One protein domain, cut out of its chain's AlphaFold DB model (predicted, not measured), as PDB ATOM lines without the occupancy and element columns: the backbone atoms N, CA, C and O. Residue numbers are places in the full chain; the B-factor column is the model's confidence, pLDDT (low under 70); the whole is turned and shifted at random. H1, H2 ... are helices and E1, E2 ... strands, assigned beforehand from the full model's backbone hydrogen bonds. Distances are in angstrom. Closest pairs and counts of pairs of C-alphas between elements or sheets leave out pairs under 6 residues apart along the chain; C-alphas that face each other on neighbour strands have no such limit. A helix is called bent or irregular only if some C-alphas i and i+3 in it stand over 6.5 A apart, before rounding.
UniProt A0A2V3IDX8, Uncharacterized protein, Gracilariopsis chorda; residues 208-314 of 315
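AT A GLANCE: This is residues 208 to 314 of the 315 residues of an uncharacterized protein of Gracilariopsis chorda (UniProt A0A2V3IDX8). A small twisted sheet of four strands, E3, E2, E6 and E5, has a two-stranded ribbon, E1 and E4, some way off. H2 bridges the two, packing on E2 and near the end of E1, and little H1 bridges them again between E4 and E5. From the end of E6 the chain goes on through H3, at the border of the sheet, to H4, which lies away from the rest, near H3; residues 309 to 314 stick out. The printed part has 107 residues, with four named helices and six named strands in the order H1 E1 E2 E3 H2 E4 E5 E6 H3 H4; both sheets are antiparallel, and the class is mixed, helices and strands. It is compact, with a radius of gyration of the C-alphas of 13.9 A, and spans 38 by 32 by 25 A.

HOW THE PARTS SIT: The larger sheet runs E3, residues 250 to 253, then E2, residues 244 to 247, E6, residues 289 to 292, and E5, residues 281 to 283, with E3 and E5 as edge strands. From edge to edge the strands' lines turn by 95 degrees. E2 and E3 form a hairpin, with N 245 and O 252 2.8 A apart, within hydrogen-bond range. E2 and E6 are antiparallel at 152 degrees, with N 246 and O 290 at 2.8 A, within that range. E5 and E6 form the other hairpin, where N 282 and O 291 are 2.9 A apart, also within range. H2, residues 254 to 261, is on this sheet at a height over the sheet of 9.3 A; it lies over E2 and only just over E3, on which 3 of its C-alphas fall. It runs along the strands, at 6 degrees to E2 on the local plane. H3, residues 294 to 297, is on the opposite face from H2, at a height over the sheet of 7.0 A, over none of the strands. H3 is irregular, only just: C-alphas 294 and 297 are 6.9 A apart. The other sheet pairs E1, residues 226 to 232, with E4, residues 265 to 272, antiparallel at 141 degrees; N 230 and O 267 are 2.8 A apart, within hydrogen-bond range. E4 bends by 70 degrees at residue 268. The closest C-alphas of E1 and H2 are those of Leu 231 and Met 254, 7.1 A apart. H1, residues 209 to 212, only grazes the larger sheet with its residues 211 to 212; its closest C-alpha to E4 is that of Val 209, 5.0 A from that of Val 271. H4, residues 301 to 312, is not on the larger sheet; it is close to H3 but not clearly touching, with the C-alphas of Ala 295 and Glu 304 closest at 7.0 A. In H2 and H4 every O i to N i+4 pair is within hydrogen-bond range, while H1 and H3 are too short for such a pair.

IN THESE COORDINATES: H1 begins with C-alpha 209 at (33.517, 37.370, -7.339). E4 is the longest strand, 18.9 A from first to last C-alpha, and E1 measures 16.5 A. In the larger sheet E3 measures 10.1 A, E2 9.9 A, E6 9.8 A and E5 6.4 A. H2 is 10.6 A long, and H4, the longest helix, is 16.3 A, ending with C-alpha 312 at (15.616, 13.448, -0.774).

THE WHOLE: The C-alphas of Thr 234 and Ile 313 are the two farthest apart, at 40.7 A. The printed part has no cut. The links from H1 to E1, with 13 residues, and from E1 to E2, with 11, are long; in the latter, residues 238 to 239 pair antiparallel with 231 to 232 of E1. The mean pLDDT of the printed part is 88.9, and 16 residues are under 70, among them 294 to 301.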
ATOM      1  N   ALA A 208      28.876  38.010  -6.108       97.56
ATOM      2  CA  ALA A 208      29.898  38.620  -6.947       97.56
ATOM      3  C   ALA A 208      31.316  38.194  -6.535       97.56
ATOM      4  O   ALA A 208      31.693  38.211  -5.362       97.56
ATOM      5  N   VAL A 209      32.151  37.891  -7.530       97.25
ATOM      6  CA  VAL A 209      33.517  37.370  -7.339       97.25
ATOM      7  C   VAL A 209      34.391  38.299  -6.500       97.25
ATOM      8  O   VAL A 209      35.287  37.838  -5.794       97.25
ATOM      9  N   LYS A 210      34.121  39.611  -6.519       97.00
ATOM     10  CA  LYS A 210      34.830  40.597  -5.690       97.00
ATOM     11  C   LYS A 210      34.776  40.239  -4.197       97.00
ATOM     12  O   LYS A 210      35.807  40.332  -3.536       97.00
ATOM     13  N   SER A 211      33.629  39.772  -3.704       96.44
ATOM     14  CA  SER A 211      33.439  39.376  -2.302       96.44
ATOM     15  C   SER A 211      34.032  37.998  -1.986       96.44
ATOM     16  O   SER A 211      34.250  37.676  -0.825       96.44
ATOM     17  N   LEU A 212      34.360  37.199  -3.007       96.38
ATOM     18  CA  LEU A 212      34.886  35.835  -2.875       96.38
ATOM     19  C   LEU A 212      36.412  35.745  -3.018       96.38
ATOM     20  O   LEU A 212      36.961  34.650  -2.991       96.38
ATOM     21  N   ARG A 213      37.119  36.873  -3.159       95.56
ATOM     22  CA  ARG A 213      38.575  36.907  -3.424       95.56
ATOM     23  C   ARG A 213      39.439  36.209  -2.370       95.56
ATOM     24  O   ARG A 213      40.581  35.872  -2.659       95.56
ATOM     25  N   HIS A 214      38.924  36.037  -1.155       95.56
ATOM     26  CA  HIS A 214      39.618  35.345  -0.068       95.56
ATOM     27  C   HIS A 214      39.444  33.820  -0.111       95.56
ATOM     28  O   HIS A 214      40.131  33.117   0.627       95.56
ATOM     29  N   LEU A 215      38.540  33.306  -0.950       95.38
ATOM     30  CA  LEU A 215      38.318  31.877  -1.131       95.38
ATOM     31  C   LEU A 215      39.203  31.332  -2.248       95.38
ATOM     32  O   LEU A 215      39.418  31.964  -3.283       95.38
ATOM     33  N   GLN A 216      39.699  30.120  -2.040       96.12
ATOM     34  CA  GLN A 216      40.482  29.401  -3.035       96.12
ATOM     35  C   GLN A 216      39.570  28.824  -4.131       96.12
ATOM     36  O   GLN A 216      38.427  28.466  -3.844       96.12
ATOM     37  N   PRO A 217      40.062  28.620  -5.368       95.00
ATOM     38  CA  PRO A 217      39.240  28.101  -6.468       95.00
ATOM     39  C   PRO A 217      38.553  26.756  -6.181       95.00
ATOM     40  O   PRO A 217      37.438  26.526  -6.633       95.00
ATOM     41  N   HIS A 218      39.182  25.873  -5.398       95.12
ATOM     42  CA  HIS A 218      38.599  24.577  -5.018       95.12
ATOM     43  C   HIS A 218      37.456  24.698  -3.996       95.12
ATOM     44  O   HIS A 218      36.713  23.743  -3.797       95.12
ATOM     45  N   GLN A 219      37.316  25.857  -3.347       94.44
ATOM     46  CA  GLN A 219      36.230  26.167  -2.417       94.44
ATOM     47  C   GLN A 219      35.034  26.806  -3.128       94.44
ATOM     48  O   GLN A 219      34.064  27.161  -2.469       94.44
ATOM     49  N   LEU A 220      35.094  26.974  -4.449       95.00
ATOM     50  CA  LEU A 220      34.014  27.520  -5.261       95.00
ATOM     51  C   LEU A 220      33.278  26.392  -5.997       95.00
ATOM     52  O   LEU A 220      33.853  25.338  -6.293       95.00
ATOM     53  N   VAL A 221      31.986  26.594  -6.251       92.88
ATOM     54  CA  VAL A 221      31.137  25.636  -6.975       92.88
ATOM     55  C   VAL A 221      31.602  25.545  -8.423       92.88
ATOM     56  O   VAL A 221      31.964  24.467  -8.898       92.88
ATOM     57  N   TYR A 222      31.691  26.691  -9.099       92.75
ATOM     58  CA  TYR A 222      32.064  26.738 -10.504       92.75
ATOM     59  C   TYR A 222      33.579  26.857 -10.674       92.75
ATOM     60  O   TYR A 222      34.225  27.721 -10.076       92.75
ATOM     61  N   ARG A 223      34.148  26.032 -11.567       93.50
ATOM     62  CA  ARG A 223      35.578  26.090 -11.937       93.50
ATOM     63  C   ARG A 223      35.963  27.417 -12.595       93.50
ATOM     64  O   ARG A 223      37.104  27.854 -12.477       93.50
ATOM     65  N   LYS A 224      35.028  28.028 -13.323       95.44
ATOM     66  CA  LYS A 224      35.163  29.342 -13.956       95.44
ATOM     67  C   LYS A 224      34.037  30.231 -13.449       95.44
ATOM     68  O   LYS A 224      32.931  29.749 -13.245       95.44
ATOM     69  N   HIS A 225      34.322  31.511 -13.247       96.25
ATOM     70  CA  HIS A 225      33.293  32.483 -12.888       96.25
ATOM     71  C   HIS A 225      32.273  32.626 -14.021       96.25
ATOM     72  O   HIS A 225      32.650  32.577 -15.194       96.25
ATOM     73  N   MET A 226      31.010  32.820 -13.660       94.94
ATOM     74  CA  MET A 226      29.898  32.983 -14.598       94.94
ATOM     75  C   MET A 226      29.387  34.419 -14.542       94.94
ATOM     76  O   MET A 226      29.659  35.131 -13.582       94.94
ATOM     77  N   THR A 227      28.695  34.883 -15.575       96.12
ATOM     78  CA  THR A 227      28.068  36.211 -15.575       96.12
ATOM     79  C   THR A 227      26.602  36.083 -15.207       96.12
ATOM     80  O   THR A 227      25.893  35.327 -15.862       96.12
ATOM     81  N   ALA A 228      26.137  36.855 -14.228       95.75
ATOM     82  CA  ALA A 228      24.731  36.863 -13.834       95.75
ATOM     83  C   ALA A 228      24.244  38.279 -13.513       95.75
ATOM     84  O   ALA A 228      25.039  39.181 -13.219       95.75
ATOM     85  N   ARG A 229      22.920  38.457 -13.555       96.25
ATOM     86  CA  ARG A 229      22.242  39.658 -13.057       96.25
ATOM     87  C   ARG A 229      22.225  39.621 -11.528       96.25
ATOM     88  O   ARG A 229      21.749  38.665 -10.924       96.25
ATOM     89  N   VAL A 230      22.742  40.668 -10.903       97.19
ATOM     90  CA  VAL A 230      22.856  40.801  -9.447       97.19
ATOM     91  C   VAL A 230      22.212  42.092  -8.964       97.19
ATOM     92  O   VAL A 230      22.056  43.049  -9.723       97.19
ATOM     93  N   LEU A 231      21.871  42.119  -7.679       97.69
ATOM     94  CA  LEU A 231      21.534  43.328  -6.943       97.69
ATOM     95  C   LEU A 231      22.760  43.754  -6.144       97.69
ATOM     96  O   LEU A 231      23.329  42.940  -5.418       97.69
ATOM     97  N   CYS A 232      23.161  45.009  -6.294       98.19
ATOM     98  CA  CYS A 232      24.308  45.606  -5.627       98.19
ATOM     99  C   CYS A 232      23.845  46.738  -4.725       98.19
ATOM    100  O   CYS A 232      23.119  47.615  -5.184       98.19
ATOM    101  N   ASP A 233      24.287  46.753  -3.476       97.56
ATOM    102  CA  ASP A 233      24.071  47.903  -2.602       97.56
ATOM    103  C   ASP A 233      25.067  49.047  -2.899       97.56
ATOM    104  O   ASP A 233      25.979  48.922  -3.721       97.56
ATOM    105  N   THR A 234      24.938  50.162  -2.179       97.12
ATOM    106  CA  THR A 234      25.811  51.339  -2.332       97.12
ATOM    107  C   THR A 234      27.284  51.085  -1.991       97.12
ATOM    108  O   THR A 234      28.140  51.875  -2.385       97.12
ATOM    109  N   HIS A 235      27.599  50.019  -1.249       97.25
ATOM    110  CA  HIS A 235      28.972  49.638  -0.891       97.25
ATOM    111  C   HIS A 235      29.579  48.645  -1.897       97.25
ATOM    112  O   HIS A 235      30.761  48.307  -1.806       97.25
ATOM    113  N   GLY A 236      28.798  48.194  -2.885       96.25
ATOM    114  CA  GLY A 236      29.227  47.226  -3.889       96.25
ATOM    115  C   GLY A 236      29.184  45.775  -3.408       96.25
ATOM    116  O   GLY A 236      29.846  44.922  -4.007       96.25
ATOM    117  N   SER A 237      28.420  45.479  -2.352       97.50
ATOM    118  CA  SER A 237      28.056  44.112  -1.982       97.50
ATOM    119  C   SER A 237      26.973  43.623  -2.935       97.50
ATOM    120  O   SER A 237      25.839  44.099  -2.897       97.50
ATOM    121  N   CYS A 238      27.335  42.675  -3.795       97.81
ATOM    122  CA  CYS A 238      26.484  42.216  -4.884       97.81
ATOM    123  C   CYS A 238      26.217  40.709  -4.809       97.81
ATOM    124  O   CYS A 238      27.154  39.918  -4.669       97.81
ATOM    125  N   ALA A 239      24.961  40.309  -4.985       97.31
ATOM    126  CA  ALA A 239      24.555  38.910  -5.113       97.31
ATOM    127  C   ALA A 239      23.293  38.781  -5.977       97.31
ATOM    128  O   ALA A 239      22.598  39.771  -6.222       97.31
ATOM    129  N   THR A 240      22.999  37.577  -6.470       96.00
ATOM    130  CA  THR A 240      21.751  37.331  -7.208       96.00
ATOM    131  C   THR A 240      20.545  37.525  -6.288       96.00
ATOM    132  O   THR A 240      20.654  37.425  -5.066       96.00
ATOM    133  N   ALA A 241      19.385  37.858  -6.858       94.75
ATOM    134  CA  ALA A 241      18.206  38.256  -6.085       94.75
ATOM    135  C   ALA A 241      17.758  37.188  -5.065       94.75
ATOM    136  O   ALA A 241      17.372  37.541  -3.946       94.75
ATOM    137  N   GLY A 242      17.868  35.908  -5.437       91.69
ATOM    138  CA  GLY A 242      17.552  34.759  -4.585       91.69
ATOM    139  C   GLY A 242      18.644  34.384  -3.576       91.69
ATOM    140  O   GLY A 242      18.428  33.511  -2.740       91.69
ATOM    141  N   HIS A 243      19.815  35.030  -3.605       93.06
ATOM    142  CA  HIS A 243      20.891  34.687  -2.684       93.06
ATOM    143  C   HIS A 243      20.550  35.046  -1.238       93.06
ATOM    144  O   HIS A 243      20.111  36.155  -0.941       93.06
ATOM    145  N   MET A 244      20.779  34.104  -0.323       92.56
ATOM    146  CA  MET A 244      20.530  34.300   1.101       92.56
ATOM    147  C   MET A 244      21.645  35.133   1.739       92.56
ATOM    148  O   MET A 244      22.829  34.800   1.676       92.56
ATOM    149  N   VAL A 245      21.251  36.199   2.425       94.06
ATOM    150  CA  VAL A 245      22.134  37.093   3.170       94.06
ATOM    151  C   VAL A 245      21.679  37.202   4.616       94.06
ATOM    152  O   VAL A 245      20.521  36.949   4.952       94.06
ATOM    153  N   ARG A 246      22.586  37.612   5.497       94.88
ATOM    154  CA  ARG A 246      22.267  37.946   6.881       94.88
ATOM    155  C   ARG A 246      22.569  39.416   7.114       94.88
ATOM    156  O   ARG A 246      23.728  39.819   7.093       94.88
ATOM    157  N   PHE A 247      21.514  40.194   7.341       96.19
ATOM    158  CA  PHE A 247      21.584  41.626   7.610       96.19
ATOM    159  C   PHE A 247      21.135  41.912   9.044       96.19
ATOM    160  O   PHE A 247      20.029  41.528   9.439       96.19
ATOM    161  N   ARG A 248      21.994  42.544   9.855       95.69
ATOM    162  CA  ARG A 248      21.725  42.845  11.282       95.69
ATOM    163  C   ARG A 248      21.253  41.618  12.072       95.69
ATOM    164  O   ARG A 248      20.294  41.661  12.842       95.69
ATOM    165  N   GLY A 249      21.897  40.483  11.815       91.12
ATOM    166  CA  GLY A 249      21.592  39.212  12.466       91.12
ATOM    167  C   GLY A 249      20.393  38.446  11.897       91.12
ATOM    168  O   GLY A 249      20.243  37.281  12.264       91.12
ATOM    169  N   ARG A 250      19.597  39.025  10.985       91.25
ATOM    170  CA  ARG A 250      18.412  38.391  10.378       91.25
ATOM    171  C   ARG A 250      18.730  37.839   8.992       91.25
ATOM    172  O   ARG A 250      19.273  38.561   8.161       91.25
ATOM    173  N   ALA A 251      18.375  36.580   8.746       91.06
ATOM    174  CA  ALA A 251      18.505  35.963   7.429       91.06
ATOM    175  C   ALA A 251      17.354  36.403   6.510       91.06
ATOM    176  O   ALA A 251      16.195  36.399   6.925       91.06
ATOM    177  N   MET A 252      17.673  36.775   5.276       92.69
ATOM    178  CA  MET A 252      16.719  37.189   4.244       92.69
ATOM    179  C   MET A 252      17.323  36.988   2.852       92.69
ATOM    180  O   MET A 252      18.528  36.800   2.728       92.69
ATOM    181  N   MET A 253      16.506  37.032   1.802       93.56
ATOM    182  CA  MET A 253      17.022  37.057   0.431       93.56
ATOM    183  C   MET A 253      17.631  38.426   0.108       93.56
ATOM    184  O   MET A 253      17.205  39.446   0.658       93.56
ATOM    185  N   MET A 254      18.579  38.461  -0.827       95.81
ATOM    186  CA  MET A 254      19.205  39.693  -1.310       95.81
ATOM    187  C   MET A 254      18.161  40.679  -1.841       95.81
ATOM    188  O   MET A 254      18.247  41.873  -1.564       95.81
ATOM    189  N   LYS A 255      17.120  40.184  -2.528       95.88
ATOM    190  CA  LYS A 255      15.973  40.999  -2.961       95.88
ATOM    191  C   LYS A 255      15.302  41.725  -1.790       95.88
ATOM    192  O   LYS A 255      15.182  42.946  -1.827       95.88
ATOM    193  N   SER A 256      14.943  41.001  -0.730       95.62
ATOM    194  CA  SER A 256      14.296  41.577   0.458       95.62
ATOM    195  C   SER A 256      15.209  42.544   1.214       95.62
ATOM    196  O   SER A 256      14.746  43.567   1.713       95.62
ATOM    197  N   TYR A 257      16.511  42.251   1.287       96.94
ATOM    198  CA  TYR A 257      17.498  43.188   1.827       96.94
ATOM    199  C   TYR A 257      17.496  44.501   1.034       96.94
ATOM    200  O   TYR A 257      17.414  45.577   1.624       96.94
ATOM    201  N   CYS A 258      17.522  44.408  -0.293       97.62
ATOM    202  CA  CYS A 258      17.526  45.556  -1.183       97.62
ATOM    203  C   CYS A 258      16.245  46.391  -1.113       97.62
ATOM    204  O   CYS A 258      16.323  47.618  -1.095       97.62
ATOM    205  N   GLU A 259      15.083  45.749  -1.000       97.00
ATOM    206  CA  GLU A 259      13.802  46.421  -0.742       97.00
ATOM    207  C   GLU A 259      13.810  47.159   0.606       97.00
ATOM    208  O   GLU A 259      13.273  48.259   0.714       97.00
ATOM    209  N   LEU A 260      14.466  46.592   1.625       97.00
ATOM    210  CA  LEU A 260      14.566  47.188   2.957       97.00
ATOM    211  C   LEU A 260      15.508  48.400   3.005       97.00
ATOM    212  O   LEU A 260      15.209  49.366   3.706       97.00
ATOM    213  N   VAL A 261      16.648  48.364   2.303       96.50
ATOM    214  CA  VAL A 261      17.603  49.491   2.279       96.50
ATOM    215  C   VAL A 261      17.289  50.534   1.202       96.50
ATOM    216  O   VAL A 261      17.773  51.661   1.296       96.50
ATOM    217  N   GLY A 262      16.500  50.177   0.184       94.81
ATOM    218  CA  GLY A 262      15.973  51.074  -0.851       94.81
ATOM    219  C   GLY A 262      16.967  51.547  -1.920       94.81
ATOM    220  O   GLY A 262      16.541  52.140  -2.905       94.81
ATOM    221  N   ASN A 263      18.267  51.275  -1.768       94.50
ATOM    222  CA  ASN A 263      19.334  51.838  -2.610       94.50
ATOM    223  C   ASN A 263      20.156  50.770  -3.349       94.50
ATOM    224  O   ASN A 263      21.369  50.918  -3.492       94.50
ATOM    225  N   CYS A 264      19.528  49.671  -3.773       97.75
ATOM    226  CA  CYS A 264      20.216  48.684  -4.599       97.75
ATOM    227  C   CYS A 264      20.037  48.953  -6.093       97.75
ATOM    228  O   CYS A 264      18.940  49.271  -6.550       97.75
ATOM    229  N   GLU A 265      21.097  48.723  -6.858       98.06
ATOM    230  CA  GLU A 265      21.103  48.796  -8.315       98.06
ATOM    231  C   GLU A 265      21.236  47.395  -8.926       98.06
ATOM    232  O   GLU A 265      21.916  46.518  -8.384       98.06
ATOM    233  N   ARG A 266      20.576  47.172 -10.067       97.00
ATOM    234  CA  ARG A 266      20.754  45.954 -10.866       97.00
ATOM    235  C   ARG A 266      21.998  46.095 -11.734       97.00
ATOM    236  O   ARG A 266      22.135  47.068 -12.464       97.00
ATOM    237  N   SER A 267      22.869  45.096 -11.708       96.94
ATOM    238  CA  SER A 267      24.080  45.067 -12.530       96.94
ATOM    239  C   SER A 267      24.337  43.664 -13.075       96.94
ATOM    240  O   SER A 267      23.823  42.685 -12.540       96.94
ATOM    241  N   ILE A 268      25.129  43.551 -14.140       96.44
ATOM    242  CA  ILE A 268      25.619  42.266 -14.655       96.44
ATOM    243  C   ILE A 268      27.101  42.175 -14.309       96.44
ATOM    244  O   ILE A 268      27.891  43.024 -14.716       96.44
ATOM    245  N   THR A 269      27.487  41.151 -13.551       97.25
ATOM    246  CA  THR A 269      28.874  40.981 -13.102       97.25
ATOM    247  C   THR A 269      29.278  39.514 -13.057       97.25
ATOM    248  O   THR A 269      28.448  38.621 -13.224       97.25
ATOM    249  N   LEU A 270      30.570  39.270 -12.836       97.69
ATOM    250  CA  LEU A 270      31.083  37.929 -12.597       97.69
ATOM    251  C   LEU A 270      30.691  37.463 -11.197       97.69
ATOM    252  O   LEU A 270      30.996  38.120 -10.196       97.69
ATOM    253  N   VAL A 271      30.075  36.293 -11.138       97.12
ATOM    254  CA  VAL A 271      29.586  35.643  -9.934       97.12
ATOM    255  C   VAL A 271      30.154  34.230  -9.799       97.12
ATOM    256  O   VAL A 271      30.649  33.621 -10.753       97.12
ATOM    257  N   ASN A 272      30.138  33.727  -8.572       96.62
ATOM    258  CA  ASN A 272      30.351  32.323  -8.240       96.62
ATOM    259  C   ASN A 272      29.643  32.054  -6.899       96.62
ATOM    260  O   ASN A 272      29.109  32.973  -6.279       96.62
ATOM    261  N   SER A 273      29.651  30.819  -6.428       93.44
ATOM    262  CA  SER A 273      29.111  30.460  -5.123       93.44
ATOM    263  C   SER A 273      30.162  29.668  -4.347       93.44
ATOM    264  O   SER A 273      30.893  28.876  -4.954       93.44
ATOM    265  N   PRO A 274      30.315  29.881  -3.029       93.31
ATOM    266  CA  PRO A 274      31.121  28.984  -2.216       93.31
ATOM    267  C   PRO A 274      30.524  27.576  -2.255       93.31
ATOM    268  O   PRO A 274      29.305  27.397  -2.236       93.31
ATOM    269  N   ARG A 275      31.382  26.558  -2.250       90.25
ATOM    270  CA  ARG A 275      30.946  25.190  -1.985       90.25
ATOM    271  C   ARG A 275      30.283  25.132  -0.625       90.25
ATOM    272  O   ARG A 275      30.693  25.817   0.317       90.25
ATOM    273  N   TYR A 276      29.274  24.278  -0.536       84.62
ATOM    274  CA  TYR A 276      28.543  24.079   0.697       84.62
ATOM    275  C   TYR A 276      29.503  23.777   1.854       84.62
ATOM    276  O   TYR A 276      30.263  22.812   1.835       84.62
ATOM    277  N   THR A 277      29.477  24.653   2.852       82.56
ATOM    278  CA  THR A 277      30.166  24.490   4.127       82.56
ATOM    279  C   THR A 277      29.215  25.007   5.195       82.56
ATOM    280  O   THR A 277      28.723  26.137   5.105       82.56
ATOM    281  N   ARG A 278      28.913  24.170   6.191       80.31
ATOM    282  CA  ARG A 278      27.954  24.504   7.250       80.31
ATOM    283  C   ARG A 278      28.340  25.815   7.936       80.31
ATOM    284  O   ARG A 278      29.499  26.015   8.291       80.31
ATOM    285  N   ALA A 279      27.343  26.679   8.139       80.94
ATOM    286  CA  ALA A 279      27.479  27.970   8.814       80.94
ATOM    287  C   ALA A 279      28.549  28.907   8.214       80.94
ATOM    288  O   ALA A 279      28.964  29.862   8.874       80.94
ATOM    289  N   LEU A 280      28.979  28.670   6.968       89.06
ATOM    290  CA  LEU A 280      29.921  29.548   6.292       89.06
ATOM    291  C   LEU A 280      29.274  30.914   6.057       89.06
ATOM    292  O   LEU A 280      28.237  31.030   5.398       89.06
ATOM    293  N   GLN A 281      29.927  31.938   6.597       92.56
ATOM    294  CA  GLN A 281      29.581  33.335   6.396       92.56
ATOM    295  C   GLN A 281      30.734  34.018   5.681       92.56
ATOM    296  O   GLN A 281      31.890  33.912   6.087       92.56
ATOM    297  N   ILE A 282      30.395  34.715   4.610       95.12
ATOM    298  CA  ILE A 282      31.332  35.461   3.789       95.12
ATOM    299  C   ILE A 282      31.116  36.938   4.125       95.12
ATOM    300  O   ILE A 282      29.989  37.431   3.995       95.12
ATOM    301  N   PRO A 283      32.157  37.649   4.586       95.12
ATOM    302  CA  PRO A 283      32.037  39.066   4.887       95.12
ATOM    303  C   PRO A 283      31.694  39.838   3.609       95.12
ATOM    304  O   PRO A 283      32.251  39.562   2.542       95.12
ATOM    305  N   SER A 284      30.768  40.790   3.714       96.06
ATOM    306  CA  SER A 284      30.489  41.740   2.638       96.06
ATOM    307  C   SER A 284      31.190  43.078   2.905       96.06
ATOM    308  O   SER A 284      31.717  43.309   3.994       96.06
ATOM    309  N   ASP A 285      31.213  43.960   1.903       96.19
ATOM    310  CA  ASP A 285      31.774  45.314   2.041       96.19
ATOM    311  C   ASP A 285      30.810  46.260   2.794       96.19
ATOM    312  O   ASP A 285      31.181  47.370   3.174       96.19
ATOM    313  N   SER A 286      29.564  45.829   3.014       96.62
ATOM    314  CA  SER A 286      28.515  46.623   3.654       96.62
ATOM    315  C   SER A 286      28.439  46.327   5.148       96.62
ATOM    316  O   SER A 286      28.501  45.164   5.556       96.62
ATOM    317  N   PRO A 287      28.231  47.350   5.993       95.69
ATOM    318  CA  PRO A 287      28.093  47.135   7.424       95.69
ATOM    319  C   PRO A 287      26.875  46.257   7.731       95.69
ATOM    320  O   PRO A 287      25.805  46.416   7.141       95.69
ATOM    321  N   ASP A 288      27.050  45.338   8.680       95.06
ATOM    322  CA  ASP A 288      26.039  44.389   9.158       95.06
ATOM    323  C   ASP A 288      25.490  43.402   8.117       95.06
ATOM    324  O   ASP A 288      24.550  42.671   8.444       95.06
ATOM    325  N   LEU A 289      26.038  43.360   6.897       96.81
ATOM    326  CA  LEU A 289      25.654  42.418   5.848       96.81
ATOM    327  C   LEU A 289      26.715  41.319   5.717       96.81
ATOM    328  O   LEU A 289      27.918  41.558   5.689       96.81
ATOM    329  N   THR A 290      26.253  40.079   5.633       96.56
ATOM    330  CA  THR A 290      27.104  38.914   5.377       96.56
ATOM    331  C   THR A 290      26.410  38.009   4.376       96.56
ATOM    332  O   THR A 290      25.191  37.823   4.438       96.56
ATOM    333  N   PHE A 291      27.171  37.456   3.438       95.44
ATOM    334  CA  PHE A 291      26.655  36.455   2.514       95.44
ATOM    335  C   PHE A 291      26.698  35.085   3.175       95.44
ATOM    336  O   PHE A 291      27.607  34.784   3.955       95.44
ATOM    337  N   THR A 292      25.713  34.249   2.869       91.50
ATOM    338  CA  THR A 292      25.607  32.912   3.452       91.50
ATOM    339  C   THR A 292      25.677  31.874   2.343       91.50
ATOM    340  O   THR A 292      25.098  32.058   1.276       91.50
ATOM    341  N   ALA A 293      26.386  30.767   2.568       84.56
ATOM    342  CA  ALA A 293      26.206  29.606   1.698       84.56
ATOM    343  C   ALA A 293      24.744  29.130   1.809       84.56
ATOM    344  O   ALA A 293      24.146  29.263   2.874       84.56
ATOM    345  N   PHE A 294      24.163  28.579   0.739       65.75
ATOM    346  CA  PHE A 294      22.717  28.323   0.609       65.75
ATOM    347  C   PHE A 294      22.062  27.645   1.833       65.75
ATOM    348  O   PHE A 294      20.986  28.042   2.274       65.75
ATOM    349  N   ALA A 295      22.758  26.701   2.471       51.41
ATOM    350  CA  ALA A 295      22.262  25.989   3.653       51.41
ATOM    351  C   ALA A 295      22.665  26.601   5.017       51.41
ATOM    352  O   ALA A 295      22.370  26.030   6.059       51.41
ATOM    353  N   ALA A 296      23.286  27.784   5.054       52.66
ATOM    354  CA  ALA A 296      23.632  28.493   6.293       52.66
ATOM    355  C   ALA A 296      22.505  29.395   6.843       52.66
ATOM    356  O   ALA A 296      22.665  29.957   7.927       52.66
ATOM    357  N   ARG A 297      21.345  29.493   6.164       56.91
ATOM    358  CA  ARG A 297      20.104  30.041   6.763       56.91
ATOM    359  C   ARG A 297      19.732  29.280   8.037       56.91
ATOM    360  O   ARG A 297      19.260  29.865   9.007       56.91
ATOM    361  N   TYR A 298      19.993  27.986   7.999       62.16
ATOM    362  CA  TYR A 298      19.645  27.018   9.007       62.16
ATOM    363  C   TYR A 298      20.919  26.669   9.767       62.16
ATOM    364  O   TYR A 298      21.676  25.770   9.412       62.16
ATOM    365  N   ALA A 299      21.229  27.476  10.779       59.94
ATOM    366  CA  ALA A 299      22.442  27.308  11.579       59.94
ATOM    367  C   ALA A 299      22.381  26.070  12.495       59.94
ATOM    368  O   ALA A 299      23.312  25.832  13.267       59.94
ATOM    369  N   THR A 300      21.287  25.302  12.443       67.69
ATOM    370  CA  THR A 300      21.069  24.119  13.269       67.69
ATOM    371  C   THR A 300      21.206  22.831  12.461       67.69
ATOM    372  O   THR A 300      20.797  22.731  11.306       67.69
ATOM    373  N   THR A 301      21.753  21.801  13.106       69.94
ATOM    374  CA  THR A 301      21.818  20.435  12.566       69.94
ATOM    375  C   THR A 301      20.441  19.870  12.242       69.94
ATOM    376  O   THR A 301      20.315  19.111  11.288       69.94
ATOM    377  N   ALA A 302      19.423  20.227  13.029       75.75
ATOM    378  CA  ALA A 302      18.064  19.729  12.857       75.75
ATOM    379  C   ALA A 302      17.427  20.247  11.561       75.75
ATOM    380  O   ALA A 302      16.922  19.459  10.773       75.75
ATOM    381  N   GLU A 303      17.500  21.552  11.305       67.81
ATOM    382  CA  GLU A 303      16.937  22.149  10.091       67.81
ATOM    383  C   GLU A 303      17.666  21.679   8.825       67.81
ATOM    384  O   GLU A 303      17.027  21.390   7.819       67.81
ATOM    385  N   GLU A 304      18.995  21.534   8.878       68.62
ATOM    386  CA  GLU A 304      19.752  20.960   7.762       68.62
ATOM    387  C   GLU A 304      19.358  19.504   7.502       68.62
ATOM    388  O   GLU A 304      19.277  19.080   6.350       68.62
ATOM    389  N   HIS A 305      19.090  18.735   8.560       73.44
ATOM    390  CA  HIS A 305      18.618  17.367   8.408       73.44
ATOM    391  C   HIS A 305      17.231  17.325   7.765       73.44
ATOM    392  O   HIS A 305      17.031  16.526   6.859       73.44
ATOM    393  N   VAL A 306      16.319  18.211   8.178       77.31
ATOM    394  CA  VAL A 306      14.974  18.330   7.596       77.31
ATOM    395  C   VAL A 306      15.043  18.720   6.123       77.31
ATOM    396  O   VAL A 306      14.370  18.097   5.312       77.31
ATOM    397  N   LEU A 307      15.884  19.690   5.755       67.25
ATOM    398  CA  LEU A 307      16.074  20.070   4.355       67.25
ATOM    399  C   LEU A 307      16.682  18.948   3.524       67.25
ATOM    400  O   LEU A 307      16.214  18.690   2.423       67.25
ATOM    401  N   ARG A 308      17.709  18.269   4.050       66.94
ATOM    402  CA  ARG A 308      18.306  17.116   3.368       66.94
ATOM    403  C   ARG A 308      17.245  16.052   3.112       66.94
ATOM    404  O   ARG A 308      17.181  15.539   2.006       66.94
ATOM    405  N   THR A 309      16.406  15.763   4.104       74.81
ATOM    406  CA  THR A 309      15.299  14.814   3.973       74.81
ATOM    407  C   THR A 309      14.246  15.294   2.971       74.81
ATOM    408  O   THR A 309      13.790  14.491   2.174       74.81
ATOM    409  N   ALA A 310      13.887  16.582   2.967       69.50
ATOM    410  CA  ALA A 310      12.911  17.141   2.028       69.50
ATOM    411  C   ALA A 310      13.392  17.043   0.572       69.50
ATOM    412  O   ALA A 310      12.663  16.528  -0.267       69.50
ATOM    413  N   VAL A 311      14.645  17.427   0.304       65.00
ATOM    414  CA  VAL A 311      15.266  17.279  -1.025       65.00
ATOM    415  C   VAL A 311      15.314  15.806  -1.438       65.00
ATOM    416  O   VAL A 311      15.010  15.474  -2.576       65.00
ATOM    417  N   HIS A 312      15.619  14.896  -0.506       64.44
ATOM    418  CA  HIS A 312      15.616  13.448  -0.774       64.44
ATOM    419  C   HIS A 312      14.235  12.872  -1.105       64.44
ATOM    420  O   HIS A 312      14.169  11.781  -1.659       64.44
ATOM    421  N   ILE A 313      13.157  13.563  -0.731       73.81
ATOM    422  CA  ILE A 313      11.765  13.165  -0.993       73.81
ATOM    423  C   ILE A 313      11.210  13.903  -2.235       73.81
ATOM    424  O   ILE A 313      10.075  13.660  -2.629       73.81
ATOM    425  N   GLY A 314      12.008  14.760  -2.887       44.03
ATOM    426  CA  GLY A 314      11.620  15.464  -4.116       44.03
ATOM    427  C   GLY A 314      10.743  16.703  -3.894       44.03
ATOM    428  O   GLY A 314       9.887  16.994  -4.725       44.03
TER     429      GLY A 314